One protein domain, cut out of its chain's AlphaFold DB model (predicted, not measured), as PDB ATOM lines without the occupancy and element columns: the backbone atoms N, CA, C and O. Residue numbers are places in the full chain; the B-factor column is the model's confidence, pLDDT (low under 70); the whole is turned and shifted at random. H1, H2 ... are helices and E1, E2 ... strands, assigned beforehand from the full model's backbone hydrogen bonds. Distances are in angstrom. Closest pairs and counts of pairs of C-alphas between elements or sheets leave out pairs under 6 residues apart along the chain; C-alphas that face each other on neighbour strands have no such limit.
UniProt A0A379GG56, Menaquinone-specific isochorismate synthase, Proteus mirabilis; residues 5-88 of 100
ATOM      1  N   ASN A   5       2.546 -11.923  12.369       65.62
ATOM      2  CA  ASN A   5       1.203 -11.986  12.942       65.62
ATOM      3  C   ASN A   5       0.141 -12.592  11.988       65.62
ATOM      4  O   ASN A   5      -0.611 -13.462  12.422       65.62
ATOM      5  N   PRO A   6       0.113 -12.258  10.678       66.81
ATOM      6  CA  PRO A   6      -0.847 -12.849   9.737       66.81
ATOM      7  C   PRO A   6      -0.699 -14.372   9.579       66.81
ATOM      8  O   PRO A   6      -1.674 -15.080   9.318       66.81
ATOM      9  N   VAL A   7       0.517 -14.894   9.754       67.44
ATOM     10  CA  VAL A   7       0.819 -16.328   9.627       67.44
ATOM     11  C   VAL A   7       0.248 -17.083  10.819       67.44
ATOM     12  O   VAL A   7      -0.435 -18.092  10.640       67.44
ATOM     13  N   PHE A   8       0.477 -16.571  12.030       71.44
ATOM     14  CA  PHE A   8      -0.096 -17.151  13.242       71.44
ATOM     15  C   PHE A   8      -1.623 -17.081  13.229       71.44
ATOM     16  O   PHE A   8      -2.263 -18.068  13.583       71.44
ATOM     17  N   SER A   9      -2.213 -15.996  12.719       73.50
ATOM     18  CA  SER A   9      -3.663 -15.918  12.504       73.50
ATOM     19  C   SER A   9      -4.166 -16.987  11.530       73.50
ATOM     20  O   SER A   9      -5.196 -17.606  11.774       73.50
ATOM     21  N   THR A  10      -3.423 -17.269  10.456       73.31
ATOM     22  CA  THR A  10      -3.786 -18.327   9.495       73.31
ATOM     23  C   THR A  10      -3.756 -19.712  10.141       73.31
ATOM     24  O   THR A  10      -4.663 -20.516   9.923       73.31
ATOM     25  N   LEU A  11      -2.731 -20.004  10.948       72.81
ATOM     26  CA  LEU A  11      -2.661 -21.245  11.728       72.81
ATOM     27  C   LEU A  11      -3.814 -21.338  12.729       72.81
ATOM     28  O   LEU A  11      -4.464 -22.374  12.804       72.81
ATOM     29  N   TYR A  12      -4.092 -20.256  13.452       75.81
ATOM     30  CA  TYR A  12      -5.176 -20.190  14.427       75.81
ATOM     31  C   TYR A  12      -6.542 -20.471  13.790       75.81
ATOM     32  O   TYR A  12      -7.292 -21.309  14.287       75.81
ATOM     33  N   GLU A  13      -6.843 -19.845  12.651       79.62
ATOM     34  CA  GLU A  13      -8.092 -20.094  11.928       79.62
ATOM     35  C   GLU A  13      -8.172 -21.528  11.393       79.62
ATOM     36  O   GLU A  13      -9.232 -22.149  11.467       79.62
ATOM     37  N   LYS A  14      -7.060 -22.105  10.910       74.94
ATOM     38  CA  LYS A  14      -7.033 -23.532  10.553       74.94
ATOM     39  C   LYS A  14      -7.360 -24.400  11.766       74.94
ATOM     40  O   LYS A  14      -8.245 -25.235  11.657       74.94
ATOM     41  N   VAL A  15      -6.708 -24.172  12.910       75.88
ATOM     42  CA  VAL A  15      -6.932 -24.936  14.151       75.88
ATOM     43  C   VAL A  15      -8.388 -24.863  14.600       75.88
ATOM     44  O   VAL A  15      -8.993 -25.883  14.911       75.88
ATOM     45  N   LYS A  16      -8.971 -23.663  14.583       79.12
ATOM     46  CA  LYS A  16     -10.351 -23.415  15.011       79.12
ATOM     47  C   LYS A  16     -11.392 -24.172  14.182       79.12
ATOM     48  O   LYS A  16     -12.443 -24.521  14.708       79.12
ATOM     49  N   ASN A  17     -11.107 -24.416  12.904       75.12
ATOM     50  CA  ASN A  17     -12.022 -25.084  11.980       75.12
ATOM     51  C   ASN A  17     -11.785 -26.601  11.868       75.12
ATOM     52  O   ASN A  17     -12.440 -27.267  11.065       75.12
ATOM     53  N   ILE A  18     -10.863 -27.170  12.653       73.31
ATOM     54  CA  ILE A  18     -10.654 -28.620  12.690       73.31
ATOM     55  C   ILE A  18     -11.747 -29.256  13.544       73.31
ATOM     56  O   ILE A  18     -11.813 -29.057  14.757       73.31
ATOM     57  N   ASN A  19     -12.572 -30.090  12.913       67.06
ATOM     58  CA  ASN A  19     -13.442 -31.010  13.633       67.06
ATOM     59  C   ASN A  19     -12.600 -32.171  14.170       67.06
ATOM     60  O   ASN A  19     -12.290 -33.116  13.447       67.06
ATOM     61  N   LEU A  20     -12.238 -32.098  15.452       66.19
ATOM     62  CA  LEU A  20     -11.559 -33.165  16.197       66.19
ATOM     63  C   LEU A  20     -12.541 -34.295  16.562       66.19
ATOM     64  O   LEU A  20     -12.676 -34.676  17.722       66.19
ATOM     65  N   THR A  21     -13.289 -34.817  15.591       57.53
ATOM     66  CA  THR A  21     -14.065 -36.048  15.777       57.53
ATOM     67  C   THR A  21     -13.116 -37.222  15.577       57.53
ATOM     68  O   THR A  21     -12.736 -37.543  14.454       57.53
ATOM     69  N   ALA A  22     -12.648 -37.758  16.700       49.72
ATOM     70  CA  ALA A  22     -11.494 -38.636  16.805       49.72
ATOM     71  C   ALA A  22     -11.632 -39.977  16.068       49.72
ATOM     72  O   ALA A  22     -12.603 -40.706  16.260       49.72
ATOM     73  N   GLN A  23     -10.561 -40.336  15.361       52.25
ATOM     74  CA  GLN A  23     -10.087 -41.710  15.234       52.25
ATOM     75  C   GLN A  23      -8.546 -41.646  15.212       52.25
ATOM     76  O   GLN A  23      -7.986 -41.383  14.163       52.25
ATOM     77  N   ASP A  24      -7.899 -41.744  16.382       56.28
ATOM     78  CA  ASP A  24      -6.466 -42.033  16.660       56.28
ATOM     79  C   ASP A  24      -5.324 -41.527  15.733       56.28
ATOM     80  O   ASP A  24      -4.195 -41.999  15.859       56.28
ATOM     81  N   ASP A  25      -5.540 -40.551  14.853       72.38
ATOM     82  CA  ASP A  25      -4.528 -40.113  13.889       72.38
ATOM     83  C   ASP A  25      -3.777 -38.851  14.339       72.38
ATOM     84  O   ASP A  25      -4.345 -37.859  14.808       72.38
ATOM     85  N   LEU A  26      -2.453 -38.890  14.173       79.25
ATOM     86  CA  LEU A  26      -1.585 -37.732  14.340       79.25
ATOM     87  C   LEU A  26      -1.909 -36.691  13.262       79.25
ATOM     88  O   LEU A  26      -1.792 -36.968  12.071       79.25
ATOM     89  N   LEU A  27      -2.241 -35.471  13.680       80.00
ATOM     90  CA  LEU A  27      -2.534 -34.372  12.766       80.00
ATOM     91  C   LEU A  27      -1.356 -33.398  12.679       80.00
ATOM     92  O   LEU A  27      -0.998 -32.757  13.668       80.00
ATOM     93  N   HIS A  28      -0.792 -33.240  11.482       81.81
ATOM     94  CA  HIS A  28       0.229 -32.233  11.196       81.81
ATOM     95  C   HIS A  28      -0.382 -31.042  10.445       81.81
ATOM     96  O   HIS A  28      -0.930 -31.186   9.354       81.81
ATOM     97  N   LEU A  29      -0.280 -29.844  11.027       82.69
ATOM     98  CA  LEU A  29      -0.749 -28.604  10.408       82.69
ATOM     99  C   LEU A  29       0.432 -27.779   9.912       82.69
ATOM    100  O   LEU A  29       1.188 -27.216  10.702       82.69
ATOM    101  N   LYS A  30       0.544 -27.654   8.589       83.81
ATOM    102  CA  LYS A  30       1.606 -26.890   7.932       83.81
ATOM    103  C   LYS A  30       1.080 -25.579   7.347       83.81
ATOM    104  O   LYS A  30       0.023 -25.522   6.704       83.81
ATOM    105  N   VAL A  31       1.847 -24.509   7.543       83.12
ATOM    106  CA  VAL A  31       1.672 -23.222   6.859       83.12
ATOM    107  C   VAL A  31       3.014 -22.805   6.278       83.12
ATOM    108  O   VAL A  31       4.039 -22.886   6.947       83.12
ATOM    109  N   ILE A  32       2.994 -22.400   5.012       83.25
ATOM    110  CA  ILE A  32       4.173 -21.901   4.310       83.25
ATOM    111  C   ILE A  32       4.224 -20.391   4.508       83.25
ATOM    112  O   ILE A  32       3.234 -19.692   4.285       83.25
ATOM    113  N   LEU A  33       5.382 -19.904   4.940       77.56
ATOM    114  CA  LEU A  33       5.658 -18.480   5.057       77.56
ATOM    115  C   LEU A  33       5.921 -17.875   3.671       77.56
ATOM    116  O   LEU A  33       6.658 -18.477   2.887       77.56
ATOM    117  N   PRO A  34       5.374 -16.688   3.358       80.25
ATOM    118  CA  PRO A  34       5.793 -15.943   2.177       80.25
ATOM    119  C   PRO A  34       7.289 -15.616   2.256       80.25
ATOM    120  O   PRO A  34       7.780 -15.247   3.322       80.25
ATOM    121  N   SER A  35       7.998 -15.678   1.128       77.69
ATOM    122  CA  SER A  35       9.446 -15.405   1.047       77.69
ATOM    123  C   SER A  35       9.844 -14.001   1.520       77.69
ATOM    124  O   SER A  35      10.981 -13.777   1.920       77.69
ATOM    125  N   GLU A  36       8.908 -13.053   1.509       78.56
ATOM    126  CA  GLU A  36       9.113 -11.673   1.967       78.56
ATOM    127  C   GLU A  36       9.079 -11.506   3.495       78.56
ATOM    128  O   GLU A  36       9.297 -10.408   4.026       78.56
ATOM    129  N   VAL A  37       8.764 -12.586   4.215       71.50
ATOM    130  CA  VAL A  37       8.765 -12.639   5.673       71.50
ATOM    131  C   VAL A  37      10.091 -13.234   6.129       71.50
ATOM    132  O   VAL A  37      10.261 -14.447   6.164       71.50
ATOM    133  N   SER A  38      11.021 -12.367   6.523       74.75
ATOM    134  CA  SER A  38      12.247 -12.767   7.210       74.75
ATOM    135  C   SER A  38      12.149 -12.453   8.702       74.75
ATOM    136  O   SER A  38      11.684 -11.385   9.116       74.75
ATOM    137  N   PHE A  39      12.570 -13.400   9.535       82.00
ATOM    138  CA  PHE A  39      12.791 -13.189  10.961       82.00
ATOM    139  C   PHE A  39      13.834 -14.182  11.471       82.00
ATOM    140  O   PHE A  39      14.045 -15.228  10.867       82.00
ATOM    141  N   SER A  40      14.490 -13.849  12.582       89.31
ATOM    142  CA  SER A  40      15.431 -14.763  13.233       89.31
ATOM    143  C   SER A  40      14.661 -15.824  14.019       89.31
ATOM    144  O   SER A  40      13.948 -15.483  14.971       89.31
ATOM    145  N   LEU A  41      14.820 -17.096  13.638       91.19
ATOM    146  CA  LEU A  41      14.224 -18.230  14.347       91.19
ATOM    147  C   LEU A  41      14.733 -18.319  15.788       91.19
ATOM    148  O   LEU A  41      13.939 -18.535  16.703       91.19
ATOM    149  N   LEU A  42      16.026 -18.065  16.009       93.44
ATOM    150  CA  LEU A  42      16.622 -18.062  17.344       93.44
ATOM    151  C   LEU A  42      16.039 -16.960  18.243       93.44
ATOM    152  O   LEU A  42      15.641 -17.237  19.373       93.44
ATOM    153  N   SER A  43      15.928 -15.724  17.742       92.06
ATOM    154  CA  SER A  43      15.313 -14.626  18.504       92.06
ATOM    155  C   SER A  43      13.834 -14.880  18.784       92.06
ATOM    156  O   SER A  43      13.343 -14.536  19.857       92.06
ATOM    157  N   TRP A  44      13.114 -15.490  17.834       91.69
ATOM    158  CA  TRP A  44      11.737 -15.915  18.060       91.69
ATOM    159  C   TRP A  44      11.662 -16.964  19.171       91.69
ATOM    160  O   TRP A  44      10.841 -16.809  20.072       91.69
ATOM    161  N   LEU A  45      12.528 -17.981  19.147       94.38
ATOM    162  CA  LEU A  45      12.534 -19.051  20.143       94.38
ATOM    163  C   LEU A  45      12.846 -18.516  21.547       94.38
ATOM    164  O   LEU A  45      12.114 -18.814  22.486       94.38
ATOM    165  N   ALA A  46      13.859 -17.655  21.670       94.81
ATOM    166  CA  ALA A  46      14.255 -17.036  22.936       94.81
ATOM    167  C   ALA A  46      13.159 -16.149  23.560       94.81
ATOM    168  O   ALA A  46      13.166 -15.913  24.766       94.81
ATOM    169  N   ALA A  47      12.214 -15.656  22.756       93.69
ATOM    170  CA  ALA A  47      11.068 -14.891  23.240       93.69
ATOM    171  C   ALA A  47       9.907 -15.770  23.743       93.69
ATOM    172  O   ALA A  47       8.949 -15.240  24.308       93.69
ATOM    173  N   GLN A  48       9.946 -17.091  23.527       93.69
ATOM    174  CA  GLN A  48       8.879 -17.993  23.953       93.69
ATOM    175  C   GLN A  48       8.967 -18.291  25.451       93.69
ATOM    176  O   GLN A  48      10.045 -18.466  26.013       93.69
ATOM    177  N   THR A  49       7.809 -18.413  26.099       96.38
ATOM    178  CA  THR A  49       7.703 -18.807  27.515       96.38
ATOM    179  C   THR A  49       7.544 -20.315  27.710       96.38
ATOM    180  O   THR A  49       7.661 -20.805  28.831       96.38
ATOM    181  N   TYR A  50       7.258 -21.052  26.634       94.50
ATOM    182  CA  TYR A  50       7.027 -22.492  26.667       94.50
ATOM    183  C   TYR A  50       8.335 -23.273  26.532       94.50
ATOM    184  O   TYR A  50       9.275 -22.833  25.870       94.50
ATOM    185  N   TYR A  51       8.354 -24.450  27.154       93.75
ATOM    186  CA  TYR A  51       9.470 -25.389  27.153       93.75
ATOM    187  C   TYR A  51       8.972 -26.805  26.830       93.75
ATOM    188  O   TYR A  51       7.794 -27.098  27.070       93.75
ATOM    189  N   PRO A  52       9.842 -27.694  26.318       95.62
ATOM    190  CA  PRO A  52      11.253 -27.475  25.966       95.62
ATOM    191  C   PRO A  52      11.440 -26.554  24.748       95.62
ATOM    192  O   PRO A  52      10.498 -26.289  24.004       95.62
ATOM    193  N   GLN A  53      12.660 -26.044  24.573       96.75
ATOM    194  CA  GLN A  53      13.062 -25.226  23.427       96.75
ATOM    195  C   GLN A  53      14.260 -25.885  22.755       96.75
ATOM    196  O   GLN A  53      15.222 -26.240  23.434       96.75
ATOM    197  N   PHE A  54      14.203 -26.036  21.435       96.50
ATOM    198  CA  PHE A  54      15.261 -26.659  20.651       96.50
ATOM    199  C   PHE A  54      15.552 -25.827  19.401       96.50
ATOM    200  O   PHE A  54      14.640 -25.486  18.648       96.50
ATOM    201  N   TYR A  55      16.824 -25.503  19.182       96.25
ATOM    202  CA  TYR A  55      17.298 -24.769  18.014       96.25
ATOM    203  C   TYR A  55      18.397 -25.560  17.318       96.25
ATOM    204  O   TYR A  55      19.341 -26.014  17.965       96.25
ATOM    205  N   TRP A  56      18.292 -25.686  15.999       96.00
ATOM    206  CA  TRP A  56      19.293 -26.353  15.185       96.00
ATOM    207  C   TRP A  56      19.433 -25.675  13.828       96.00
ATOM    208  O   TRP A  56      18.444 -25.365  13.168       96.00
ATOM    209  N   GLN A  57      20.676 -25.481  13.408       95.94
ATOM    210  CA  GLN A  57      21.027 -24.971  12.092       95.94
ATOM    211  C   GLN A  57      22.052 -25.919  11.475       95.94
ATOM    212  O   GLN A  57      23.043 -26.285  12.121       95.94
ATOM    213  N   HIS A  58      21.810 -26.341  10.236       95.44
ATOM    214  CA  HIS A  58      22.762 -27.163   9.508       95.44
ATOM    215  C   HIS A  58      24.042 -26.362   9.225       95.44
ATOM    216  O   HIS A  58      24.014 -25.145   9.050       95.44
ATOM    217  N   ARG A  59      25.192 -27.043   9.173       94.56
ATOM    218  CA  ARG A  59      26.514 -26.388   9.098       94.56
ATOM    219  C   ARG A  59      26.759 -25.600   7.814       94.56
ATOM    220  O   ARG A  59      27.625 -24.735   7.805       94.56
ATOM    221  N   ASP A  60      26.060 -25.948   6.741       95.81
ATOM    222  CA  ASP A  60      26.119 -25.241   5.457       95.81
ATOM    223  C   ASP A  60      24.998 -24.199   5.300       95.81
ATOM    224  O   ASP A  60      24.820 -23.661   4.211       95.81
ATOM    225  N   GLU A  61      24.234 -23.947   6.369       89.44
ATOM    226  CA  GLU A  61      23.124 -22.990   6.419       89.44
ATOM    227  C   GLU A  61      21.947 -23.313   5.474       89.44
ATOM    228  O   GLU A  61      21.059 -22.482   5.287       89.44
ATOM    229  N   SER A  62      21.881 -24.527   4.912       92.81
ATOM    230  CA  SER A  62      20.780 -24.947   4.028       92.81
ATOM    231  C   SER A  62      19.455 -25.210   4.753       92.81
ATOM    232  O   SER A  62      18.393 -25.114   4.136       92.81
ATOM    233  N   GLU A  63      19.500 -25.527   6.049       92.25
ATOM    234  CA  GLU A  63      18.325 -25.805   6.878       92.25
ATOM    235  C   GLU A  63      18.487 -25.167   8.265       92.25
ATOM    236  O   GLU A  63      19.540 -25.267   8.899       92.25
ATOM    237  N   GLU A  64      17.427 -24.520   8.749       93.12
ATOM    238  CA  GLU A  64      17.342 -23.919  10.081       93.12
ATOM    239  C   GLU A  64      15.986 -24.281  10.700       93.12
ATOM    240  O   GLU A  64      14.946 -24.180  10.044       93.12
ATOM    241  N   VAL A  65      15.986 -24.711  11.964       93.69
ATOM    242  CA  VAL A  65      14.780 -25.107  12.694       93.69
ATOM    243  C   VAL A  65      14.799 -24.554  14.117       93.69
ATOM    244  O   VAL A  65      15.778 -24.686  14.848       93.69
ATOM    245  N   ALA A  66      13.658 -24.003  14.536       94.25
ATOM    246  CA  ALA A  66      13.333 -23.754  15.935       94.25
ATOM    247  C   ALA A  66      12.061 -24.525  16.310       94.25
ATOM    248  O   ALA A  66      11.019 -24.359  15.674       94.25
ATOM    249  N   ALA A  67      12.138 -25.352  17.350       94.50
ATOM    250  CA  ALA A  67      11.021 -26.103  17.909       94.50
ATOM    251  C   ALA A  67      10.745 -25.642  19.347       94.50
ATOM    252  O   ALA A  67      11.666 -25.434  20.138       94.50
ATOM    253  N   CYS A  68       9.466 -25.471  19.682       95.44
ATOM    254  CA  CYS A  68       9.014 -24.959  20.971       95.44
ATOM    255  C   CYS A  68       7.862 -25.814  21.508       95.44
ATOM    256  O   CYS A  68       6.902 -26.093  20.787       95.44
ATOM    257  N   GLY A  69       7.950 -26.197  22.781       95.38
ATOM    258  CA  GLY A  69       7.002 -27.085  23.442       95.38
ATOM    259  C   GLY A  69       7.237 -28.565  23.131       95.38
ATOM    260  O   GLY A  69       8.179 -28.949  22.440       95.38
ATOM    261  N   GLN A  70       6.363 -29.414  23.672       94.06
ATOM    262  CA  GLN A  70       6.406 -30.863  23.476       94.06
ATOM    263  C   GLN A  70       5.003 -31.426  23.249       94.06
ATOM    264  O   GLN A  70       4.078 -31.139  24.006       94.06
ATOM    265  N   VAL A  71       4.860 -32.278  22.232       91.12
ATOM    266  CA  VAL A  71       3.642 -33.083  22.023       91.12
ATOM    267  C   VAL A  71       3.832 -34.492  22.585       91.12
ATOM    268  O   VAL A  71       2.941 -35.046  23.223       91.12
ATOM    269  N   LYS A  72       5.019 -35.072  22.382       91.81
ATOM    270  CA  LYS A  72       5.392 -36.400  22.870       91.81
ATOM    271  C   LYS A  72       6.888 -36.433  23.170       91.81
ATOM    272  O   LYS A  72       7.670 -35.850  22.428       91.81
ATOM    273  N   CYS A  73       7.265 -37.114  24.247       93.81
ATOM    274  CA  CYS A  73       8.651 -37.307  24.663       93.81
ATOM    275  C   CYS A  73       8.980 -38.806  24.658       93.81
ATOM    276  O   CYS A  73       8.099 -39.640  24.895       93.81
ATOM    277  N   PHE A  74      10.239 -39.138  24.384       95.25
ATOM    278  CA  PHE A  74      10.753 -40.500  24.373       95.25
ATOM    279  C   PHE A  74      12.042 -40.548  25.186       95.25
ATOM    280  O   PHE A  74      12.952 -39.769  24.938       95.25
ATOM    281  N   ASN A  75      12.145 -41.501  26.113       94.38
ATOM    282  CA  ASN A  75      13.362 -41.683  26.914       94.38
ATOM    283  C   ASN A  75      14.431 -42.508  26.180       94.38
ATOM    284  O   ASN A  75      15.581 -42.579  26.608       94.38
ATOM    285  N   HIS A  76      14.046 -43.172  25.085       95.00
ATOM    286  CA  HIS A  76      14.933 -43.991  24.277       95.00
ATOM    287  C   HIS A  76      14.683 -43.761  22.791       95.00
ATOM    288  O   HIS A  76      13.548 -43.814  22.314       95.00
ATOM    289  N   ILE A  77      15.772 -43.638  22.031       94.00
ATOM    290  CA  ILE A  77      15.727 -43.449  20.577       94.00
ATOM    291  C   ILE A  77      14.954 -44.566  19.854       94.00
ATOM    292  O   ILE A  77      14.304 -44.341  18.837       94.00
ATOM    293  N   ARG A  78      14.953 -45.783  20.412       95.38
ATOM    294  CA  ARG A  78      14.200 -46.927  19.872       95.38
ATOM    295  C   ARG A  78      12.689 -46.696  19.895       95.38
ATOM    296  O   ARG A  78      12.002 -47.141  18.976       95.38
ATOM    297  N   ASP A  79      12.180 -46.009  20.911       95.06
ATOM    298  CA  ASP A  79      10.750 -45.731  21.046       95.06
ATOM    299  C   ASP A  79      10.325 -44.610  20.093       95.06
ATOM    300  O   ASP A  79       9.294 -44.732  19.432       95.06
ATOM    301  N   ALA A  80      11.174 -43.589  19.933       93.06
ATOM    302  CA  ALA A  80      11.014 -42.545  18.923       93.06
ATOM    303  C   ALA A  80      10.972 -43.138  17.501       93.06
ATOM    304  O   ALA A  80      10.048 -42.874  16.732       93.06
ATOM    305  N   HIS A  81      11.917 -44.026  17.169       91.81
ATOM    306  CA  HIS A  81      11.926 -44.716  15.878       91.81
ATOM    307  C   HIS A  81      10.686 -45.579  15.657       91.81
ATOM    308  O   HIS A  81      10.114 -45.562  14.566       91.81
ATOM    309  N   ARG A  82      10.255 -46.331  16.676       92.75
ATOM    310  CA  ARG A  82       9.042 -47.151  16.589       92.75
ATOM    311  C   ARG A  82       7.814 -46.286  16.334       92.75
ATOM    312  O   ARG A  82       7.017 -46.626  15.468       92.75
ATOM    313  N   PHE A  83       7.695 -45.164  17.040       90.94
ATOM    314  CA  PHE A  83       6.609 -44.214  16.839       90.94
ATOM    315  C   PHE A  83       6.557 -43.711  15.392       90.94
ATOM    316  O   PHE A  83       5.501 -43.798  14.768       90.94
ATOM    317  N   LEU A  84       7.688 -43.279  14.825       89.06
ATOM    318  CA  LEU A  84       7.748 -42.852  13.421       89.06
ATOM    319  C   LEU A  84       7.377 -43.986  12.454       89.06
ATOM    320  O   LEU A  84       6.670 -43.759  11.476       89.06
ATOM    321  N   ALA A  85       7.814 -45.217  12.730       88.62
ATOM    322  CA  ALA A  85       7.505 -46.369  11.887       88.62
ATOM    323  C   ALA A  85       6.005 -46.704  11.872       88.62
ATOM    324  O   ALA A  85       5.460 -46.970  10.803       88.62
ATOM    325  N   THR A  86       5.331 -46.655  13.027       87.75
ATOM    326  CA  THR A  86       3.891 -46.942  13.139       87.75
ATOM    327  C   THR A  86       3.035 -45.945  12.360       87.75
ATOM    328  O   THR A  86       2.010 -46.336  11.812       87.75
ATOM    329  N   HIS A  87       3.470 -44.688  12.245       84.00
ATOM    330  CA  HIS A  87       2.696 -43.641  11.570       84.00
ATOM    331  C   HIS A  87       3.139 -43.378  10.121       84.00
ATOM    332  O   HIS A  87       2.578 -42.515   9.451       84.00
ATOM    333  N   ARG A  88       4.108 -44.142   9.594       77.12
ATOM    334  CA  ARG A  88       4.637 -43.968   8.228       77.12
ATOM    335  C   ARG A  88       3.582 -44.167   7.129       77.12
ATOM    336  O   ARG A  88       3.767 -43.676   6.024       77.12
TER     337      ARG A  88
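This is residues 5 to 88 of the 100 residues of the protein "Menaquinone-specific isochorismate synthase" of Proteus mirabilis (UniProt A0A379GG56). Helix H1 and a long link folding back from it, residues 17 to 40, lead to a strand hairpin, E1 and E2, with short H2 packed on it; H3 follows, set off from H1, H2 and E1. The 84 printed residues run H1, H2, E1, E2, H3, class mixed, under half in named elements; the sheet E1 - E2 is antiparallel. The whole is loose, radius of gyration of the C-alphas 15.7 A, spanning 37 by 35 by 26 A.

H1, residues 5 to 16, is apart from H2, residues 41 to 46. E1, residues 53 to 57, and E2, residues 64 to 68, form a hairpin at 176 degrees; N 54 and O 67 are 2.9 A apart, within hydrogen-bond range. The closest C-alphas of H2 and E2, Leu 41 and Ala 66, are 5.8 A apart. H3, residues 77 to 87, is apart from H1. In H1, H2 and H3 every O i to N i+4 pair is within hydrogen-bond range.

H1 begins at C-alpha 5 (1.203, -11.986, 12.942) and spans 16.4 A, H2 8.7 A, E1 13.9 A, E2 13.7 A; H3, 15.8 A, ends at C-alpha 87 (2.696, -43.641, 11.570).

The printed part has no cut; the C-alphas farthest apart, Thr 21 and Asp 60, are 42.9 A apart. The link H1 to H2 is long. Residues 5 to 7 and 19 to 24 have pLDDT under 70.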